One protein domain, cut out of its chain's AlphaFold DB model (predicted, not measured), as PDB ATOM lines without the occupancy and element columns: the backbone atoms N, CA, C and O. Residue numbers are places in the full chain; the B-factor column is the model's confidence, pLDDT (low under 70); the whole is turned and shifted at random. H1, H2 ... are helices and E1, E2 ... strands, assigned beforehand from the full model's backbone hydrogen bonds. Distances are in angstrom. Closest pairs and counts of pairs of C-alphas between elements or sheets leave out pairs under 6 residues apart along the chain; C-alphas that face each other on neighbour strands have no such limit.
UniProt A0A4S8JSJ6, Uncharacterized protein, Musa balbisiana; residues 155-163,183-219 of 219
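AT A GLANCE: This is residues 155 to 163 and 183 to 219 of the 219 residues of an uncharacterized protein of Musa balbisiana (UniProt A0A4S8JSJ6). Picture an open, flat hairpin-like turn: the long strand E2 folds back along one side of the single helix H1 after a tight link, and the short strand E1 meets E2 at one point, near the far end of E2. The chain ends in an unnamed run past E2, and two further unnamed stretches lead from H1 and E1 to the two sides of a cut. The printed part has 46 residues with one named helix and two named strands, in the order E1, H1, E2, and its class is mixed, helices and strands. The two strands form a sheet of the order E1, E2. The whole is only just loose, close to extended, with a radius of gyration of the C-alphas of 13.8 A, and the C-alphas span 40 by 30 by 12 A.

HOW THE PARTS SIT: Begin with the sheet, made of E1, residues 155 to 157, and E2, residues 204 to 212. These strands meet only at a point, where the C-alphas of Met 156 and Ile 211 face each other at 5.7 A. Look next at residue 207, where E2 bends by 66 degrees. H1, residues 191 to 201, has 6 pairs of C-alphas within 8 A of E2; the closest are those of Ile 198 and Phe 204, 6.5 A apart, and the centres are 10.5 A apart. Between H1 and E1 there is 1 pair of C-alphas within 8 A, those of Met 156 and Met 191 at 7.7 A, and the centres are 14.0 A apart. In H1 every O i to N i+4 pair is within hydrogen-bond range.

IN THESE COORDINATES: Find C-alpha 204 at (140.531, 189.156, 132.776); from there E2, 9 residues, runs 21.8 A to C-alpha 212 at (142.839, 175.622, 149.704). Go back to C-alpha 191 at (140.297, 174.872, 138.600), where H1, 11 residues, begins; it ends 15.7 A away at C-alpha 201. E1, 3 residues, begins at C-alpha 155 at (139.648, 181.589, 145.520) and measures 6.4 A from first to last C-alpha.

THE WHOLE: The two C-alphas farthest apart are those of Asp 202 and Ile 219, at 42.3 A; Ile 219 is the chain's last residue. Residues 199 to 204 stand free, and of these 199 to 201 belong to H1. Residues 164 to 182 are not printed, and the gap from C-alpha 163 to C-alpha 183 is 14.1 A; the link from E1 to H1 runs across this cut. The link from H1 to E2, 2 residues, is tight. The mean pLDDT of the printed part is 71.9, and 11 residues are under 70: 155 to 163, 183 and 219.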
ATOM      1  N   PHE A 155     139.589 182.517 144.395       42.53
ATOM      2  CA  PHE A 155     139.648 181.589 145.520       42.53
ATOM      3  C   PHE A 155     138.544 180.544 145.388       42.53
ATOM      4  O   PHE A 155     137.365 180.839 145.579       42.53
ATOM      5  N   MET A 156     138.925 179.303 145.091       49.62
ATOM      6  CA  MET A 156     137.995 178.176 145.107       49.62
ATOM      7  C   MET A 156     138.110 177.426 146.422       49.62
ATOM      8  O   MET A 156     139.150 176.852 146.751       49.62
ATOM      9  N   LYS A 157     137.006 177.408 147.168       50.62
ATOM     10  CA  LYS A 157     136.869 176.579 148.359       50.62
ATOM     11  C   LYS A 157     136.294 175.228 147.945       50.62
ATOM     12  O   LYS A 157     135.118 175.136 147.601       50.62
ATOM     13  N   VAL A 158     137.127 174.189 147.961       44.19
ATOM     14  CA  VAL A 158     136.687 172.827 147.634       44.19
ATOM     15  C   VAL A 158     135.913 172.265 148.823       44.19
ATOM     16  O   VAL A 158     136.435 172.142 149.930       44.19
ATOM     17  N   TRP A 159     134.638 171.950 148.599       43.97
ATOM     18  CA  TRP A 159     133.790 171.281 149.579       43.97
ATOM     19  C   TRP A 159     133.905 169.770 149.363       43.97
ATOM     20  O   TRP A 159     133.253 169.210 148.483       43.97
ATOM     21  N   TYR A 160     134.705 169.083 150.178       38.00
ATOM     22  CA  TYR A 160     134.588 167.630 150.301       38.00
ATOM     23  C   TYR A 160     133.403 167.314 151.215       38.00
ATOM     24  O   TYR A 160     133.548 166.934 152.374       38.00
ATOM     25  N   GLY A 161     132.198 167.511 150.681       39.59
ATOM     26  CA  GLY A 161     130.974 167.020 151.294       39.59
ATOM     27  C   GLY A 161     131.018 165.502 151.317       39.59
ATOM     28  O   GLY A 161     130.850 164.846 150.289       39.59
ATOM     29  N   GLN A 162     131.282 164.937 152.488       38.94
ATOM     30  CA  GLN A 162     131.297 163.500 152.690       38.94
ATOM     31  C   GLN A 162     129.930 162.936 152.292       38.94
ATOM     32  O   GLN A 162     128.929 163.207 152.955       38.94
ATOM     33  N   ARG A 163     129.867 162.162 151.198       43.56
ATOM     34  CA  ARG A 163     128.658 161.418 150.813       43.56
ATOM     35  C   ARG A 163     128.317 160.419 151.920       43.56
ATOM     36  O   ARG A 163     128.690 159.251 151.857       43.56
ATOM     37  N   ASP A 183     118.321 165.524 141.932       69.56
ATOM     38  CA  ASP A 183     119.425 166.257 141.327       69.56
ATOM     39  C   ASP A 183     119.835 167.418 142.235       69.56
ATOM     40  O   ASP A 183     119.102 168.390 142.442       69.56
ATOM     41  N   LEU A 184     121.046 167.330 142.782       71.25
ATOM     42  CA  LEU A 184     121.703 168.493 143.359       71.25
ATOM     43  C   LEU A 184     122.092 169.422 142.212       71.25
ATOM     44  O   LEU A 184     122.978 169.097 141.424       71.25
ATOM     45  N   LEU A 185     121.474 170.605 142.164       71.88
ATOM     46  CA  LEU A 185     121.898 171.731 141.323       71.88
ATOM     47  C   LEU A 185     123.209 172.335 141.857       71.88
ATOM     48  O   LEU A 185     123.300 173.521 142.159       71.88
ATOM     49  N   PHE A 186     124.215 171.488 142.043       77.12
ATOM     50  CA  PHE A 186     125.532 171.851 142.517       77.12
ATOM     51  C   PHE A 186     126.559 171.279 141.556       77.12
ATOM     52  O   PHE A 186     126.741 170.066 141.459       77.12
ATOM     53  N   TYR A 187     127.234 172.183 140.860       79.94
ATOM     54  CA  TYR A 187     128.375 171.858 140.030       79.94
ATOM     55  C   TYR A 187     129.633 172.348 140.745       79.94
ATOM     56  O   TYR A 187     129.799 173.561 140.857       79.94
ATOM     57  N   PRO A 188     130.486 171.458 141.280       79.94
ATOM     58  CA  PRO A 188     131.808 171.844 141.746       79.94
ATOM     59  C   PRO A 188     132.741 171.926 140.530       79.94
ATOM     60  O   PRO A 188     133.169 170.874 140.050       79.94
ATOM     61  N   PRO A 189     133.051 173.128 140.008       81.75
ATOM     62  CA  PRO A 189     133.939 173.227 138.863       81.75
ATOM     63  C   PRO A 189     135.355 172.809 139.256       81.75
ATOM     64  O   PRO A 189     135.756 172.936 140.419       81.75
ATOM     65  N   SER A 190     136.130 172.340 138.282       83.88
ATOM     66  CA  SER A 190     137.573 172.184 138.456       83.88
ATOM     67  C   SER A 190     138.285 173.531 138.275       83.88
ATOM     68  O   SER A 190     137.760 174.463 137.663       83.88
ATOM     69  N   MET A 191     139.505 173.655 138.799       83.69
ATOM     70  CA  MET A 191     140.297 174.872 138.600       83.69
ATOM     71  C   MET A 191     140.629 175.089 137.117       83.69
ATOM     72  O   MET A 191     140.681 176.223 136.648       83.69
ATOM     73  N   GLU A 192     140.833 174.012 136.364       84.69
ATOM     74  CA  GLU A 192     141.048 174.053 134.918       84.69
ATOM     75  C   GLU A 192     139.822 174.603 134.188       84.69
ATOM     76  O   GLU A 192     139.979 175.418 133.285       84.69
ATOM     77  N   GLU A 193     138.614 174.215 134.597       80.50
ATOM     78  CA  GLU A 193     137.370 174.715 134.004       80.50
ATOM     79  C   GLU A 193     137.171 176.198 134.278       80.50
ATOM     80  O   GLU A 193     136.830 176.954 133.370       80.50
ATOM     81  N   VAL A 194     137.450 176.633 135.506       84.12
ATOM     82  CA  VAL A 194     137.380 178.051 135.859       84.12
ATOM     83  C   VAL A 194     138.385 178.862 135.043       84.12
ATOM     84  O   VAL A 194     138.011 179.867 134.441       84.12
ATOM     85  N   LYS A 195     139.635 178.395 134.932       82.12
ATOM     86  CA  LYS A 195     140.648 179.030 134.076       82.12
ATOM     87  C   LYS A 195     140.222 179.057 132.611       82.12
ATOM     88  O   LYS A 195     140.389 180.077 131.955       82.12
ATOM     89  N   ALA A 196     139.667 177.960 132.099       84.19
ATOM     90  CA  ALA A 196     139.225 177.869 130.713       84.19
ATOM     91  C   ALA A 196     138.103 178.867 130.406       84.19
ATOM     92  O   ALA A 196     138.126 179.486 129.348       84.19
ATOM     93  N   VAL A 197     137.154 179.060 131.327       84.88
ATOM     94  CA  VAL A 197     136.098 180.070 131.177       84.88
ATOM     95  C   VAL A 197     136.691 181.478 131.195       84.88
ATOM     96  O   VAL A 197     136.390 182.258 130.301       84.88
ATOM     97  N   ILE A 198     137.584 181.787 132.137       85.25
ATOM     98  CA  ILE A 198     138.210 183.117 132.222       85.25
ATOM     99  C   ILE A 198     139.011 183.436 130.952       85.25
ATOM    100  O   ILE A 198     138.824 184.493 130.354       85.25
ATOM    101  N   HIS A 199     139.841 182.497 130.487       83.25
ATOM    102  CA  HIS A 199     140.609 182.662 129.251       83.25
ATOM    103  C   HIS A 199     139.732 182.737 128.002       83.25
ATOM    104  O   HIS A 199     140.114 183.379 127.030       83.25
ATOM    105  N   LYS A 200     138.576 182.068 127.996       82.69
ATOM    106  CA  LYS A 200     137.639 182.128 126.872       82.69
ATOM    107  C   LYS A 200     137.004 183.510 126.741       82.69
ATOM    108  O   LYS A 200     136.785 183.949 125.616       82.69
ATOM    109  N   GLU A 201     136.681 184.150 127.860       83.38
ATOM    110  CA  GLU A 201     136.073 185.480 127.841       83.38
ATOM    111  C   GLU A 201     137.103 186.579 127.506       83.38
ATOM    112  O   GLU A 201     136.709 187.603 126.967       83.38
ATOM    113  N   ASP A 202     138.408 186.364 127.745       80.19
ATOM    114  CA  ASP A 202     139.512 187.303 127.410       80.19
ATOM    115  C   ASP A 202     139.350 188.709 128.034       80.19
ATOM    116  O   ASP A 202     139.935 189.691 127.580       80.19
ATOM    117  N   LEU A 203     138.528 188.804 129.086       78.19
ATOM    118  CA  LEU A 203     138.242 190.041 129.822       78.19
ATOM    119  C   LEU A 203     139.145 190.225 131.047       78.19
ATOM    120  O   LEU A 203     139.278 191.337 131.548       78.19
ATOM    121  N   PHE A 204     139.751 189.142 131.542       81.31
ATOM    122  CA  PHE A 204     140.531 189.156 132.776       81.31
ATOM    123  C   PHE A 204     141.831 188.373 132.626       81.31
ATOM    124  O   PHE A 204     141.832 187.247 132.119       81.31
ATOM    125  N   ASP A 205     142.908 188.930 133.175       81.38
ATOM    126  CA  ASP A 205     144.166 188.212 133.358       81.38
ATOM    127  C   ASP A 205     144.208 187.548 134.736       81.38
ATOM    128  O   ASP A 205     143.860 188.132 135.769       81.38
ATOM    129  N   ILE A 206     144.654 186.292 134.754       81.06
ATOM    130  CA  ILE A 206     144.805 185.516 135.984       81.06
ATOM    131  C   ILE A 206     146.225 185.715 136.508       81.06
ATOM    132  O   ILE A 206     147.161 185.065 136.043       81.06
ATOM    133  N   GLU A 207     146.389 186.566 137.518       84.12
ATOM    134  CA  GLU A 207     147.677 186.709 138.208       84.12
ATOM    135  C   GLU A 207     147.974 185.515 139.119       84.12
ATOM    136  O   GLU A 207     149.103 185.024 139.190       84.12
ATOM    137  N   GLN A 208     146.954 185.035 139.836       78.38
ATOM    138  CA  GLN A 208     147.113 183.975 140.821       78.38
ATOM    139  C   GLN A 208     145.846 183.126 140.948       78.38
ATOM    140  O   GLN A 208     144.736 183.635 141.083       78.38
ATOM    141  N   ALA A 209     146.033 181.805 140.969       80.06
ATOM    142  CA  ALA A 209     144.978 180.829 141.207       80.06
ATOM    143  C   ALA A 209     145.473 179.769 142.195       80.06
ATOM    144  O   ALA A 209     146.471 179.095 141.930       80.06
ATOM    145  N   GLN A 210     144.787 179.624 143.330       77.25
ATOM    146  CA  GLN A 210     145.141 178.668 144.382       77.25
ATOM    147  C   GLN A 210     143.901 177.923 144.887       77.25
ATOM    148  O   GLN A 210     142.803 178.478 144.950       77.25
ATOM    149  N   ILE A 211     144.094 176.655 145.252       78.12
ATOM    150  CA  ILE A 211     143.083 175.817 145.902       78.12
ATOM    151  C   ILE A 211     143.512 175.630 147.351       78.12
ATOM    152  O   ILE A 211     144.655 175.253 147.609       78.12
ATOM    153  N   PHE A 212     142.592 175.855 148.286       77.12
ATOM    154  CA  PHE A 212     142.839 175.622 149.704       77.12
ATOM    155  C   PHE A 212     141.847 174.612 150.260       77.12
ATOM    156  O   PHE A 212     140.635 174.722 150.049       77.12
ATOM    157  N   GLU A 213     142.366 173.661 151.026       75.12
ATOM    158  CA  GLU A 213     141.558 172.783 151.860       75.12
ATOM    159  C   GLU A 213     141.378 173.438 153.226       75.12
ATOM    160  O   GLU A 213     142.343 173.801 153.898       75.12
ATOM    161  N   THR A 214     140.130 173.612 153.645       73.06
ATOM    162  CA  THR A 214     139.828 174.083 154.997       73.06
ATOM    163  C   THR A 214     139.293 172.932 155.818       73.06
ATOM    164  O   THR A 214     138.279 172.338 155.443       73.06
ATOM    165  N   ASN A 215     139.940 172.661 156.951       74.25
ATOM    166  CA  ASN A 215     139.388 171.753 157.941       74.25
ATOM    167  C   ASN A 215     138.141 172.392 158.571       74.25
ATOM    168  O   ASN A 215     138.186 173.541 159.012       74.25
ATOM    169  N   TRP A 216     137.036 171.652 158.570       74.31
ATOM    170  CA  TRP A 216     135.773 172.070 159.177       74.31
ATOM    171  C   TRP A 216     135.522 171.393 160.530       74.31
ATOM    172  O   TRP A 216     134.505 171.683 161.161       74.31
ATOM    173  N   ASP A 217     136.426 170.518 160.982       80.44
ATOM    174  CA  ASP A 217     136.340 169.944 162.318       80.44
ATOM    175  C   ASP A 217     136.569 171.044 163.368       80.44
ATOM    176  O   ASP A 217     137.527 171.819 163.250       80.44
ATOM    177  N   PRO A 218     135.697 171.146 164.390       71.31
ATOM    178  CA  PRO A 218     135.912 172.077 165.484       71.31
ATOM    179  C   PRO A 218     137.223 171.730 166.199       71.31
ATOM    180  O   PRO A 218     137.453 170.570 166.550       71.31
ATOM    181  N   ILE A 219     138.067 172.749 166.378       57.72
ATOM    182  CA  ILE A 219     139.319 172.690 167.147       57.72
ATOM    183  C   ILE A 219     139.003 172.580 168.640       57.72
ATOM    184  O   ILE A 219     138.071 173.287 169.093       57.72
TER     185      ILE A 219